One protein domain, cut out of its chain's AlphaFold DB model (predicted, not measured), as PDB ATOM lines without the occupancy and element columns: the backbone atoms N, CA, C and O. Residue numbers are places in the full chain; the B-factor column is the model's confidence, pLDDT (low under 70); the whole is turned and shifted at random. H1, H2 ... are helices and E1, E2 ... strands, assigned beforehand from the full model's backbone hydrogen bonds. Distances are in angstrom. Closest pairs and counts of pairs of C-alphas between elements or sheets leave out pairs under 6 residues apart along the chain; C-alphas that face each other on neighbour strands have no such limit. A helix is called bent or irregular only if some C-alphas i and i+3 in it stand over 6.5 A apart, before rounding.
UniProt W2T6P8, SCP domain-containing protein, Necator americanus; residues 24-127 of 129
ATOM      1  N   PRO A  24      98.947  90.718  90.314       48.34
ATOM      2  CA  PRO A  24      99.425  91.452  89.156       48.34
ATOM      3  C   PRO A  24      98.258  91.707  88.197       48.34
ATOM      4  O   PRO A  24      97.999  90.910  87.301       48.34
ATOM      5  N   ALA A  25      97.547  92.825  88.348       42.75
ATOM      6  CA  ALA A  25      96.597  93.263  87.325       42.75
ATOM      7  C   ALA A  25      96.600  94.789  87.166       42.75
ATOM      8  O   ALA A  25      95.991  95.556  87.910       42.75
ATOM      9  N   ILE A  26      97.338  95.210  86.146       53.62
ATOM     10  CA  ILE A  26      97.498  96.574  85.654       53.62
ATOM     11  C   ILE A  26      96.128  97.069  85.157       53.62
ATOM     12  O   ILE A  26      95.603  96.524  84.193       53.62
ATOM     13  N   GLY A  27      95.539  98.089  85.797       44.78
ATOM     14  CA  GLY A  27      94.457  98.869  85.167       44.78
ATOM     15  C   GLY A  27      93.356  99.453  86.058       44.78
ATOM     16  O   GLY A  27      92.803 100.481  85.691       44.78
ATOM     17  N   CYS A  28      93.050  98.881  87.229       51.78
ATOM     18  CA  CYS A  28      91.951  99.377  88.094       51.78
ATOM     19  C   CYS A  28      92.325  99.489  89.592       51.78
ATOM     20  O   CYS A  28      91.475  99.658  90.462       51.78
ATOM     21  N   TRP A  29      93.618  99.388  89.918       43.31
ATOM     22  CA  TRP A  29      94.103  99.190  91.294       43.31
ATOM     23  C   TRP A  29      94.435 100.469  92.074       43.31
ATOM     24  O   TRP A  29      94.491 100.444  93.302       43.31
ATOM     25  N   THR A  30      94.621 101.610  91.410       44.72
ATOM     26  CA  THR A  30      94.997 102.854  92.107       44.72
ATOM     27  C   THR A  30      93.867 103.397  92.990       44.72
ATOM     28  O   THR A  30      94.133 104.098  93.964       44.72
ATOM     29  N   ILE A  31      92.609 103.064  92.676       49.41
ATOM     30  CA  ILE A  31      91.432 103.513  93.436       49.41
ATOM     31  C   ILE A  31      91.227 102.647  94.694       49.41
ATOM     32  O   ILE A  31      90.908 103.184  95.752       49.41
ATOM     33  N   MET A  32      91.514 101.341  94.629       48.06
ATOM     34  CA  MET A  32      91.278 100.391  95.733       48.06
ATOM     35  C   MET A  32      92.280 100.519  96.896       48.06
ATOM     36  O   MET A  32      91.982 100.133  98.021       48.06
ATOM     37  N   LEU A  33      93.462 101.093  96.650       49.84
ATOM     38  CA  LEU A  33      94.497 101.305  97.673       49.84
ATOM     39  C   LEU A  33      94.180 102.467  98.629       49.84
ATOM     40  O   LEU A  33      94.620 102.444  99.776       49.84
ATOM     41  N   LYS A  34      93.433 103.484  98.172       50.38
ATOM     42  CA  LYS A  34      93.113 104.661  98.998       50.38
ATOM     43  C   LYS A  34      92.109 104.340 100.102       50.38
ATOM     44  O   LYS A  34      92.241 104.872 101.198       50.38
ATOM     45  N   SER A  35      91.127 103.485  99.825       63.78
ATOM     46  CA  SER A  35      90.082 103.149 100.795       63.78
ATOM     47  C   SER A  35      90.599 102.245 101.908       63.78
ATOM     48  O   SER A  35      90.251 102.470 103.058       63.78
ATOM     49  N   TYR A  36      91.472 101.284 101.598       80.81
ATOM     50  CA  TYR A  36      91.822 100.214 102.532       80.81
ATOM     51  C   TYR A  36      92.455 100.690 103.847       80.81
ATOM     52  O   TYR A  36      92.042 100.253 104.920       80.81
ATOM     53  N   ALA A  37      93.442 101.592 103.776       87.62
ATOM     54  CA  ALA A  37      94.115 102.100 104.972       87.62
ATOM     55  C   ALA A  37      93.156 102.919 105.848       87.62
ATOM     56  O   ALA A  37      93.043 102.653 107.037       87.62
ATOM     57  N   ILE A  38      92.404 103.842 105.237       90.62
ATOM     58  CA  ILE A  38      91.438 104.697 105.938       90.62
ATOM     59  C   ILE A  38      90.356 103.848 106.613       90.62
ATOM     60  O   ILE A  38      90.048 104.069 107.780       90.62
ATOM     61  N   THR A  39      89.807 102.854 105.909       91.94
ATOM     62  CA  THR A  39      88.812 101.947 106.493       91.94
ATOM     63  C   THR A  39      89.407 101.085 107.596       91.94
ATOM     64  O   THR A  39      88.741 100.862 108.595       91.94
ATOM     65  N   GLY A  40      90.652 100.623 107.443       92.69
ATOM     66  CA  GLY A  40      91.328  99.808 108.451       92.69
ATOM     67  C   GLY A  40      91.593 100.575 109.744       92.69
ATOM     68  O   GLY A  40      91.310 100.058 110.818       92.69
ATOM     69  N   TRP A  41      92.072 101.817 109.639       95.12
ATOM     70  CA  TRP A  41      92.275 102.698 110.791       95.12
ATOM     71  C   TRP A  41      90.959 103.040 111.485       95.12
ATOM     72  O   TRP A  41      90.878 102.978 112.705       95.12
ATOM     73  N   PHE A  42      89.910 103.354 110.721       95.44
ATOM     74  CA  PHE A  42      88.607 103.669 111.303       95.44
ATOM     75  C   PHE A  42      87.956 102.446 111.972       95.44
ATOM     76  O   PHE A  42      87.302 102.575 113.005       95.44
ATOM     77  N   ASP A  43      88.167 101.251 111.417       96.50
ATOM     78  CA  ASP A  43      87.633  99.995 111.946       96.50
ATOM     79  C   ASP A  43      88.203  99.610 113.319       96.50
ATOM     80  O   ASP A  43      87.579  98.796 114.002       96.50
ATOM     81  N   GLU A  44      89.314 100.209 113.765       96.56
ATOM     82  CA  GLU A  44      89.830  99.996 115.123       96.56
ATOM     83  C   GLU A  44      88.820 100.395 116.213       96.56
ATOM     84  O   GLU A  44      88.847  99.829 117.305       96.56
ATOM     85  N   LEU A  45      87.874 101.298 115.910       95.75
ATOM     86  CA  LEU A  45      86.762 101.639 116.805       95.75
ATOM     87  C   LEU A  45      85.980 100.398 117.264       95.75
ATOM     88  O   LEU A  45      85.448 100.376 118.366       95.75
ATOM     89  N   LYS A  46      85.918  99.341 116.445       95.56
ATOM     90  CA  LYS A  46      85.203  98.098 116.782       95.56
ATOM     91  C   LYS A  46      85.836  97.342 117.955       95.56
ATOM     92  O   LYS A  46      85.185  96.464 118.521       95.56
ATOM     93  N   GLU A  47      87.084  97.654 118.295       95.12
ATOM     94  CA  GLU A  47      87.865  96.974 119.331       95.12
ATOM     95  C   GLU A  47      87.860  97.714 120.678       95.12
ATOM     96  O   GLU A  47      88.428  97.210 121.649       95.12
ATOM     97  N   VAL A  48      87.235  98.893 120.753       95.38
ATOM     98  CA  VAL A  48      87.208  99.744 121.949       95.38
ATOM     99  C   VAL A  48      85.796 100.224 122.255       95.38
ATOM    100  O   VAL A  48      84.932 100.259 121.383       95.38
ATOM    101  N   ASP A  49      85.577 100.615 123.506       93.06
ATOM    102  CA  ASP A  49      84.386 101.354 123.912       93.06
ATOM    103  C   ASP A  49      84.792 102.811 124.150       93.06
ATOM    104  O   ASP A  49      85.689 103.091 124.953       93.06
ATOM    105  N   VAL A  50      84.195 103.728 123.391       94.12
ATOM    106  CA  VAL A  50      84.430 105.167 123.544       94.12
ATOM    107  C   VAL A  50      83.388 105.677 124.525       94.12
ATOM    108  O   VAL A  50      82.194 105.534 124.280       94.12
ATOM    109  N   ASP A  51      83.847 106.239 125.641       91.50
ATOM    110  CA  ASP A  51      82.953 106.717 126.691       91.50
ATOM    111  C   ASP A  51      82.072 107.895 126.239       91.50
ATOM    112  O   ASP A  51      82.292 108.517 125.196       91.50
ATOM    113  N   ASP A  52      81.076 108.229 127.062       94.69
ATOM    114  CA  ASP A  52      80.128 109.322 126.796       94.69
ATOM    115  C   ASP A  52      80.795 110.714 126.758       94.69
ATOM    116  O   ASP A  52      80.159 111.701 126.390       94.69
ATOM    117  N   GLU A  53      82.074 110.809 127.135       95.31
ATOM    118  CA  GLU A  53      82.895 112.021 127.076       95.31
ATOM    119  C   GLU A  53      83.889 111.997 125.896       95.31
ATOM    120  O   GLU A  53      84.703 112.911 125.752       95.31
ATOM    121  N   ALA A  54      83.835 110.958 125.056       96.25
ATOM    122  CA  ALA A  54      84.733 110.710 123.937       96.25
ATOM    123  C   ALA A  54      86.230 110.772 124.294       96.25
ATOM    124  O   ALA A  54      87.049 111.230 123.488       96.25
ATOM    125  N   LYS A  55      86.623 110.344 125.498       97.50
ATOM    126  CA  LYS A  55      88.006 110.482 125.977       97.50
ATOM    127  C   LYS A  55      88.973 109.554 125.257       97.50
ATOM    128  O   LYS A  55      88.722 108.370 125.034       97.50
ATOM    129  N   TYR A  56      90.167 110.076 124.998       97.50
ATOM    130  CA  TYR A  56      91.306 109.279 124.565       97.50
ATOM    131  C   TYR A  56      91.932 108.551 125.760       97.50
ATOM    132  O   TYR A  56      92.936 108.974 126.341       97.50
ATOM    133  N   THR A  57      91.303 107.447 126.156       97.19
ATOM    134  CA  THR A  57      91.747 106.628 127.288       97.19
ATOM    135  C   THR A  57      92.981 105.785 126.944       97.19
ATOM    136  O   THR A  57      93.381 105.623 125.785       97.19
ATOM    137  N   ALA A  58      93.580 105.164 127.962       96.31
ATOM    138  CA  ALA A  58      94.657 104.193 127.765       96.31
ATOM    139  C   ALA A  58      94.235 102.966 126.929       96.31
ATOM    140  O   ALA A  58      95.094 102.345 126.296       96.31
ATOM    141  N   ASP A  59      92.946 102.601 126.929       95.94
ATOM    142  CA  ASP A  59      92.416 101.519 126.092       95.94
ATOM    143  C   ASP A  59      92.367 101.940 124.621       95.94
ATOM    144  O   ASP A  59      92.970 101.268 123.779       95.94
ATOM    145  N   VAL A  60      91.801 103.118 124.335       96.94
ATOM    146  CA  VAL A  60      91.775 103.703 122.986       96.94
ATOM    147  C   VAL A  60      93.192 103.871 122.439       96.94
ATOM    148  O   VAL A  60      93.485 103.438 121.329       96.94
ATOM    149  N   LYS A  61      94.137 104.382 123.235       96.69
ATOM    150  CA  LYS A  61      95.548 104.495 122.823       96.69
ATOM    151  C   LYS A  61      96.195 103.160 122.452       96.69
ATOM    152  O   LYS A  61      97.115 103.132 121.633       96.69
ATOM    153  N   ARG A  62      95.802 102.069 123.107       96.81
ATOM    154  CA  ARG A  62      96.397 100.747 122.886       96.81
ATOM    155  C   ARG A  62      95.775 100.038 121.688       96.81
ATOM    156  O   ARG A  62      96.502  99.355 120.971       96.81
ATOM    157  N   ASN A  63      94.465 100.175 121.520       96.62
ATOM    158  CA  ASN A  63      93.668  99.325 120.642       96.62
ATOM    159  C   ASN A  63      93.066 100.071 119.438       96.62
ATOM    160  O   ASN A  63      92.712  99.417 118.468       96.62
ATOM    161  N   ALA A  64      92.980 101.406 119.488       97.31
ATOM    162  CA  ALA A  64      92.346 102.244 118.468       97.31
ATOM    163  C   ALA A  64      93.058 103.592 118.268       97.31
ATOM    164  O   ALA A  64      92.448 104.665 118.225       97.31
ATOM    165  N   LYS A  65      94.393 103.553 118.207       96.31
ATOM    166  CA  LYS A  65      95.219 104.758 118.091       96.31
ATOM    167  C   LYS A  65      95.042 105.445 116.740       96.31
ATOM    168  O   LYS A  65      95.032 106.676 116.693       96.31
ATOM    169  N   ASP A  66      94.975 104.689 115.652       96.06
ATOM    170  CA  ASP A  66      94.866 105.274 114.321       96.06
ATOM    171  C   ASP A  66      93.469 105.879 114.146       96.06
ATOM    172  O   ASP A  66      93.370 107.027 113.707       96.06
ATOM    173  N   PHE A  67      92.423 105.202 114.638       96.75
ATOM    174  CA  PHE A  67      91.081 105.784 114.777       96.75
ATOM    175  C   PHE A  67      91.110 107.111 115.553       96.75
ATOM    176  O   PHE A  67      90.612 108.122 115.059       96.75
ATOM    177  N   ALA A  68      91.744 107.142 116.730       97.06
ATOM    178  CA  ALA A  68      91.788 108.338 117.573       97.06
ATOM    179  C   ALA A  68      92.438 109.543 116.875       97.06
ATOM    180  O   ALA A  68      91.995 110.669 117.068       97.06
ATOM    181  N   ASN A  69      93.460 109.323 116.040       96.00
ATOM    182  CA  ASN A  69      94.073 110.400 115.252       96.00
ATOM    183  C   ASN A  69      93.152 110.923 114.140       96.00
ATOM    184  O   ASN A  69      93.261 112.087 113.767       96.00
ATOM    185  N   MET A  70      92.254 110.086 113.610       95.69
ATOM    186  CA  MET A  70      91.318 110.485 112.555       95.69
ATOM    187  C   MET A  70      90.185 111.379 113.057       95.69
ATOM    188  O   MET A  70      89.670 112.178 112.277       95.69
ATOM    189  N   VAL A  71      89.768 111.217 114.315       95.38
ATOM    190  CA  VAL A  71      88.539 111.830 114.853       95.38
ATOM    191  C   VAL A  71      88.789 113.021 115.776       95.38
ATOM    192  O   VAL A  71      87.850 113.499 116.406       95.38
ATOM    193  N   VAL A  72      90.032 113.508 115.870       95.50
ATOM    194  CA  VAL A  72      90.340 114.707 116.663       95.50
ATOM    195  C   VAL A  72      89.571 115.900 116.091       95.50
ATOM    196  O   VAL A  72      89.878 116.346 114.986       95.50
ATOM    197  N   GLY A  73      88.601 116.429 116.839       91.88
ATOM    198  CA  GLY A  73      87.672 117.463 116.357       91.88
ATOM    199  C   GLY A  73      88.354 118.766 115.928       91.88
ATOM    200  O   GLY A  73      87.896 119.428 115.001       91.88
ATOM    201  N   ASP A  74      89.496 119.084 116.540       90.19
ATOM    202  CA  ASP A  74      90.283 120.286 116.243       90.19
ATOM    203  C   ASP A  74      91.303 120.092 115.105       90.19
ATOM    204  O   ASP A  74      92.036 121.029 114.759       90.19
ATOM    205  N   ALA A  75      91.426 118.881 114.550       93.75
ATOM    206  CA  ALA A  75      92.301 118.624 113.412       93.75
ATOM    207  C   ALA A  75      91.667 119.184 112.131       93.75
ATOM    208  O   ALA A  75      90.579 118.781 111.727       93.75
ATOM    209  N   THR A  76      92.373 120.090 111.455       93.31
ATOM    210  CA  THR A  76      91.869 120.772 110.246       93.31
ATOM    211  C   THR A  76      92.665 120.432 108.994       93.31
ATOM    212  O   THR A  76      92.261 120.771 107.879       93.31
ATOM    213  N   LYS A  77      93.818 119.767 109.142       94.12
ATOM    214  CA  LYS A  77      94.718 119.451 108.031       94.12
ATOM    215  C   LYS A  77      95.176 118.008 108.117       94.12
ATOM    216  O   LYS A  77      95.680 117.558 109.140       94.12
ATOM    217  N   VAL A  78      95.096 117.323 106.982       94.62
ATOM    218  CA  VAL A  78      95.621 115.970 106.807       94.62
ATOM    219  C   VAL A  78      96.541 115.917 105.591       94.62
ATOM    220  O   VAL A  78      96.228 116.440 104.522       94.62
ATOM    221  N   GLY A  79      97.696 115.279 105.753       93.44
ATOM    222  CA  GLY A  79      98.634 114.992 104.673       93.44
ATOM    223  C   GLY A  79      98.903 113.497 104.593       93.44
ATOM    224  O   GLY A  79      99.396 112.916 105.556       93.44
ATOM    225  N   CYS A  80      98.611 112.883 103.447       92.00
ATOM    226  CA  CYS A  80      98.790 111.448 103.238       92.00
ATOM    227  C   CYS A  80      99.800 111.146 102.127       92.00
ATOM    228  O   CYS A  80      99.860 111.838 101.112       92.00
ATOM    229  N   ALA A  81     100.554 110.064 102.293       87.50
ATOM    230  CA  ALA A  81     101.462 109.526 101.292       87.50
ATOM    231  C   ALA A  81     101.367 107.999 101.261       87.50
ATOM    232  O   ALA A  81     101.227 107.352 102.300       87.50
ATOM    233  N   ALA A  82     101.488 107.420 100.069       87.00
ATOM    234  CA  ALA A  82     101.568 105.978  99.892       87.00
ATOM    235  C   ALA A  82     102.776 105.612  99.030       87.00
ATOM    236  O   ALA A  82     103.069 106.278  98.034       87.00
ATOM    237  N   LYS A  83     103.481 104.543  99.405       85.88
ATOM    238  CA  LYS A  83     104.639 104.033  98.673       85.88
ATOM    239  C   LYS A  83     104.581 102.520  98.576       85.88
ATOM    240  O   LYS A  83     104.517 101.823  99.587       85.88
ATOM    241  N   GLN A  84     104.669 102.016  97.350       86.19
ATOM    242  CA  GLN A  84     104.851 100.591  97.110       86.19
ATOM    243  C   GLN A  84     106.304 100.200  97.398       86.19
ATOM    244  O   GLN A  84     107.249 100.749  96.824       86.19
ATOM    245  N   CYS A  85     106.480  99.230  98.285       85.56
ATOM    246  CA  CYS A  85     107.759  98.648  98.663       85.56
ATOM    247  C   CYS A  85     107.906  97.307  97.935       85.56
ATOM    248  O   CYS A  85     107.802  96.244  98.541       85.56
ATOM    249  N   LEU A  86     108.108  97.360  96.611       85.94
ATOM    250  CA  LEU A  86     108.059  96.184  95.723       85.94
ATOM    251  C   LEU A  86     108.973  95.038  96.180       85.94
ATOM    252  O   LEU A  86     108.562  93.885  96.178       85.94
ATOM    253  N   LYS A  87     110.190  95.355  96.640       89.12
ATOM    254  CA  LYS A  87     111.148  94.352  97.141       89.12
ATOM    255  C   LYS A  87     110.672  93.644  98.414       89.12
ATOM    256  O   LYS A  87     111.148  92.558  98.714       89.12
ATOM    257  N   GLN A  88     109.785  94.278  99.173       86.12
ATOM    258  CA  GLN A  88     109.264  93.779 100.441       86.12
ATOM    259  C   GLN A  88     107.820  93.264 100.332       86.12
ATOM    260  O   GLN A  88     107.286  92.763 101.318       86.12
ATOM    261  N   GLY A  89     107.187  93.383  99.160       85.25
ATOM    262  CA  GLY A  89     105.846  92.858  98.908       85.25
ATOM    263  C   GLY A  89     104.728  93.552  99.692       85.25
ATOM    264  O   GLY A  89     103.705  92.929  99.952       85.25
ATOM    265  N   PHE A  90     104.900  94.814 100.097       81.31
ATOM    266  CA  PHE A  90     103.844  95.578 100.769       81.31
ATOM    267  C   PHE A  90     103.745  97.011 100.244       81.31
ATOM    268  O   PHE A  90     104.667  97.528  99.612       81.31
ATOM    269  N   THR A  91     102.628  97.670 100.539       83.50
ATOM    270  CA  THR A  91     102.451  99.110 100.326       83.50
ATOM    271  C   THR A  91     102.344  99.794 101.678       83.50
ATOM    272  O   THR A  91     101.538  99.387 102.508       83.50
ATOM    273  N   ALA A  92     103.170 100.811 101.915       85.44
ATOM    274  CA  ALA A  92     103.041 101.675 103.081       85.44
ATOM    275  C   ALA A  92     102.084 102.819 102.750       85.44
ATOM    276  O   ALA A  92     102.275 103.480 101.730       85.44
ATOM    277  N   ALA A  93     101.111 103.075 103.619       89.19
ATOM    278  CA  ALA A  93     100.300 104.285 103.617       89.19
ATOM    279  C   ALA A  93     100.504 105.001 104.955       89.19
ATOM    280  O   ALA A  93     100.520 104.360 106.003       89.19
ATOM    281  N   VAL A  94     100.704 106.315 104.912       89.81
ATOM    282  CA  VAL A  94     100.906 107.155 106.094       89.81
ATOM    283  C   VAL A  94     100.067 108.406 105.923       89.81
ATOM    284  O   VAL A  94     100.210 109.087 104.911       89.81
ATOM    285  N   CYS A  95      99.245 108.723 106.916       93.12
ATOM    286  CA  CYS A  95      98.603 110.023 107.051       93.12
ATOM    287  C   CYS A  95      99.117 110.710 108.316       93.12
ATOM    288  O   CYS A  95      99.426 110.057 109.313       93.12
ATOM    289  N   LYS A  96      99.252 112.031 108.253       94.75
ATOM    290  CA  LYS A  96      99.563 112.887 109.394       94.75
ATOM    291  C   LYS A  96      98.509 113.969 109.518       94.75
ATOM    292  O   LYS A  96      98.053 114.484 108.498       94.75
ATOM    293  N   TYR A  97      98.209 114.319 110.757       95.25
ATOM    294  CA  TYR A  97      97.236 115.330 111.137       95.25
ATOM    295  C   TYR A  97      97.964 116.499 111.806       95.25
ATOM    296  O   TYR A  97      99.070 116.333 112.327       95.25
ATOM    297  N   ASP A  98      97.386 117.695 111.757       96.19
ATOM    298  CA  ASP A  98      97.924 118.889 112.424       96.19
ATOM    299  C   ASP A  98      97.652 118.929 113.934       96.19
ATOM    300  O   ASP A  98      98.217 119.773 114.637       96.19
ATOM    301  N   LYS A  99      96.831 118.001 114.432       96.69
ATOM    302  CA  LYS A  99      96.567 117.758 115.850       96.69
ATOM    303  C   LYS A  99      96.715 116.276 116.169       96.69
ATOM    304  O   LYS A  99      96.510 115.422 115.313       96.69
ATOM    305  N   GLU A 100      97.054 115.994 117.420       94.94
ATOM    306  CA  GLU A 100      97.157 114.644 117.968       94.94
ATOM    307  C   GLU A 100      96.286 114.558 119.229       94.94
ATOM    308  O   GLU A 100      96.202 115.546 119.970       94.94
ATOM    309  N   PRO A 101      95.649 113.407 119.505       95.44
ATOM    310  CA  PRO A 101      94.833 113.239 120.697       95.44
ATOM    311  C   PRO A 101      95.715 113.231 121.956       95.44
ATOM    312  O   PRO A 101      96.794 112.626 121.982       95.44
ATOM    313  N   GLN A 102      95.248 113.880 123.021       96.31
ATOM    314  CA  GLN A 102      95.930 113.908 124.313       96.31
ATOM    315  C   GLN A 102      95.286 112.906 125.269       96.31
ATOM    316  O   GLN A 102      94.074 112.726 125.277       96.31
ATOM    317  N   ILE A 103      96.106 112.176 126.030       95.31
ATOM    318  CA  ILE A 103      95.584 111.164 126.959       95.31
ATOM    319  C   ILE A 103      94.653 111.827 127.973       95.31
ATOM    320  O   ILE A 103      94.961 112.905 128.479       95.31
ATOM    321  N   ASP A 104      93.538 111.152 128.251       94.94
ATOM    322  CA  ASP A 104      92.487 111.576 129.180       94.94
ATOM    323  C   ASP A 104      91.767 112.883 128.784       94.94
ATOM    324  O   ASP A 104      91.007 113.434 129.581       94.94
ATOM    325  N   THR A 105      91.942 113.359 127.544       96.56
ATOM    326  CA  THR A 105      91.147 114.456 126.968       96.56
ATOM    327  C   THR A 105      90.120 113.923 125.978       96.56
ATOM    328  O   THR A 105      90.346 112.897 125.333       96.56
ATOM    329  N   ALA A 106      89.008 114.641 125.816       97.00
ATOM    330  CA  ALA A 106      88.043 114.358 124.760       97.00
ATOM    331  C   ALA A 106      88.723 114.438 123.380       97.00
ATOM    332  O   ALA A 106      89.513 115.349 123.123       97.00
ATOM    333  N   MET A 107      88.442 113.471 122.509       96.94
ATOM    334  CA  MET A 107      88.895 113.483 121.113       96.94
ATOM    335  C   MET A 107      88.069 114.471 120.284       96.94
ATOM    336  O   MET A 107      88.605 115.131 119.399       96.94
ATOM    337  N   TYR A 108      86.781 114.600 120.589       94.06
ATOM    338  CA  TYR A 108      85.848 115.536 119.967       94.06
ATOM    339  C   TYR A 108      84.800 115.983 120.990       94.06
ATOM    340  O   TYR A 108      84.572 115.309 121.995       94.06
ATOM    341  N   GLU A 109      84.151 117.117 120.735       92.94
ATOM    342  CA  GLU A 109      83.052 117.593 121.572       92.94
ATOM    343  C   GLU A 109      81.801 116.728 121.363       92.94
ATOM    344  O   GLU A 109      81.331 116.540 120.238       92.94
ATOM    345  N   VAL A 110      81.245 116.201 122.454       93.31
ATOM    346  CA  VAL A 110      80.006 115.417 122.425       93.31
ATOM    347  C   VAL A 110      78.806 116.361 122.463       93.31
ATOM    348  O   VAL A 110      78.684 117.200 123.353       93.31
ATOM    349  N   GLY A 111      77.886 116.212 121.509       91.31
ATOM    350  CA  GLY A 111      76.676 117.023 121.459       91.31
ATOM    351  C   GLY A 111      75.949 116.946 120.123       91.31
ATOM    352  O   GLY A 111      76.236 116.100 119.275       91.31
ATOM    353  N   ASN A 112      74.991 117.856 119.935       91.12
ATOM    354  CA  ASN A 112      74.300 117.993 118.656       91.12
ATOM    355  C   ASN A 112      75.280 118.517 117.591       91.12
ATOM    356  O   ASN A 112      75.952 119.527 117.857       91.12
ATOM    357  N   PRO A 113      75.328 117.898 116.393       90.06
ATOM    358  CA  PRO A 113      76.203 118.336 115.312       90.06
ATOM    359  C   PRO A 113      76.066 119.835 115.045       90.06
ATOM    360  O   PRO A 113      74.957 120.366 114.984       90.06
ATOM    361  N   CYS A 114      77.204 120.510 114.891       88.44
ATOM    362  CA  CYS A 114      77.295 121.931 114.556       88.44
ATOM    363  C   CYS A 114      76.660 122.926 115.544       88.44
ATOM    364  O   CYS A 114      76.470 124.091 115.198       88.44
ATOM    365  N   SER A 115      76.355 122.523 116.780       88.69
ATOM    366  CA  SER A 115      75.760 123.430 117.777       88.69
ATOM    367  C   SER A 115      76.628 124.655 118.125       88.69
ATOM    368  O   SER A 115      76.090 125.653 118.603       88.69
ATOM    369  N   GLY A 116      77.934 124.618 117.834       83.06
ATOM    370  CA  GLY A 116      78.886 125.707 118.081       83.06
ATOM    371  C   GLY A 116      79.499 126.367 116.837       83.06
ATOM    372  O   GLY A 116      80.434 127.150 116.988       83.06
ATOM    373  N   CYS A 117      79.047 126.063 115.612       87.88
ATOM    374  CA  CYS A 117      79.743 126.510 114.397       87.88
ATOM    375  C   CYS A 117      78.844 126.608 113.152       87.88
ATOM    376  O   CYS A 117      77.710 126.131 113.124       87.88
ATOM    377  N   THR A 118      79.371 127.206 112.078       90.81
ATOM    378  CA  THR A 118      78.749 127.116 110.751       90.81
ATOM    379  C   THR A 118      78.869 125.691 110.224       90.81
ATOM    380  O   THR A 118      79.971 125.158 110.115       90.81
ATOM    381  N   CYS A 119      77.727 125.094 109.894       90.44
ATOM    382  CA  CYS A 119      77.630 123.685 109.541       90.44
ATOM    383  C   CYS A 119      77.715 123.449 108.034       90.44
ATOM    384  O   CYS A 119      77.024 124.119 107.261       90.44
ATOM    385  N   ASP A 120      78.473 122.433 107.633       90.12
ATOM    386  CA  ASP A 120      78.301 121.794 106.336       90.12
ATOM    387  C   ASP A 120      77.024 120.924 106.349       90.12
ATOM    388  O   ASP A 120      76.889 120.035 107.199       90.12
ATOM    389  N   PRO A 121      76.078 121.147 105.415       77.38
ATOM    390  CA  PRO A 121      74.776 120.485 105.430       77.38
ATOM    391  C   PRO A 121      74.818 118.994 105.066       77.38
ATOM    392  O   PRO A 121      73.801 118.319 105.219       77.38
ATOM    393  N   LEU A 122      75.941 118.469 104.565       81.25
ATOM    394  CA  LEU A 122      76.070 117.068 104.154       81.25
ATOM    395  C   LEU A 122      76.719 116.204 105.240       81.25
ATOM    396  O   LEU A 122      76.365 115.032 105.368       81.25
ATOM    397  N   GLY A 123      77.668 116.763 105.997       80.56
ATOM    398  CA  GLY A 123      78.520 116.002 106.914       80.56
ATOM    399  C   GLY A 123      78.308 116.258 108.404       80.56
ATOM    400  O   GLY A 123      78.872 115.519 109.205       80.56
ATOM    401  N   GLY A 124      77.549 117.289 108.799       87.81
ATOM    402  CA  GLY A 124      77.478 117.686 110.214       87.81
ATOM    403  C   GLY A 124      78.827 118.174 110.758       87.81
ATOM    404  O   GLY A 124      79.104 118.034 111.948       87.81
ATOM    405  N   LEU A 125      79.674 118.712 109.875       90.00
ATOM    406  CA  LEU A 125      81.020 119.194 110.176       90.00
ATOM    407  C   LEU A 125      81.045 120.720 110.241       90.00
ATOM    408  O   LEU A 125      80.314 121.397 109.519       90.00
ATOM    409  N   CYS A 126      81.936 121.259 111.067       89.88
ATOM    410  CA  CYS A 126      82.195 122.690 111.108       89.88
ATOM    411  C   CYS A 126      82.995 123.138 109.882       89.88
ATOM    412  O   CYS A 126      84.039 122.568 109.565       89.88
ATOM    413  N   VAL A 127      82.534 124.197 109.218       88.38
ATOM    414  CA  VAL A 127      83.274 124.835 108.127       88.38
ATOM    415  C   VAL A 127      84.335 125.754 108.724       88.38
ATOM    416  O   VAL A 127      84.020 126.701 109.444       88.38
TER     417      VAL A 127
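What this domain is: This is residues 24 to 127 of the 129 residues of the protein "SCP domain-containing protein" of Necator americanus (UniProt W2T6P8). A long two-stranded hairpin, E1 and E2, crosses a long helix, H1, with only loose contact between them; the short helix H3 packs on H1 near the other end of the hairpin from its turn, and the short helix H2, which comes just before H3 in the chain, lies farther out from the hairpin, close to the last residue of H1. Residues 98 to 127, a long stretch with no named element, run off on the side away from the hairpin's turn, while residues 24 to 32 and 85 to 90 stick out. The printed part has 104 residues with three named helices and then two named strands, in the order H1, H2, H3, E1, E2; the sheet, E1 - E2, is antiparallel. The class is mixed, helices and strands, with under half of the residues in named elements. The whole is loose, with a radius of gyration of the C-alphas of 16.3 A, and spans 48 by 33 by 23 A.

How they stand to each other: E1, residues 78 to 85, and E2, residues 90 to 97, form a hairpin of antiparallel strands, with 167 degrees between their directions. N 81 and O 94 are 2.8 A apart and N 94 and O 81 are 2.9 A apart, both within hydrogen-bond range. H1, residues 29 to 47, comes closest to E2 at the C-alphas of Ala 37 and Ala 93, 6.7 A apart. H1 and E1 are near each other, with 5 pairs of C-alphas within 10 A. H3, residues 65 to 70, touches H1 through H1's residues 41 to 45 alone; the closest C-alphas are those of Phe 42 and Phe 67, 4.8 A apart. The two helices stand at a steep tilt of 64 degrees, opposite ways. The closest C-alphas of H3 and E2 are those of Asn 69 and Tyr 97, 7.2 A apart. H2, residues 58 to 63, is close to H3 but not clearly touching, with the C-alphas of Val 60 and Ala 68 closest at 7.1 A, and about perpendicular to it at 87 degrees. H2 is apart from E1 and E2. Every O i to N i+4 pair is within hydrogen-bond range in H2 and H3; in H1 5 of 15 are, beside 9 of 16 O i to N i+3 pairs.

Where its parts are: H1 is 28.8 A long, from C-alpha 29 at (94.103, 99.190, 91.294). It has a kink of 32 degrees near residue 41 and is irregular, but only just: C-alphas 34 and 37 are 6.6 A apart. H2 and H3 are 8.7 A and 8.9 A long. E1 measures 22.7 A and E2 23.3 A, ending with C-alpha 97 at (97.236, 115.330, 111.137).

The domain as a whole: The two C-alphas farthest apart, those of Lys 87 and Ser 115, are 50.2 A apart. The printed part has no cut. The links H2 to H3 and E1 to E2 are tight, those from H1 to H2 and from H3 to E1 short, and no link is long. The mean pLDDT of the printed part is 87.2, and residues 24 to 35 are under 70.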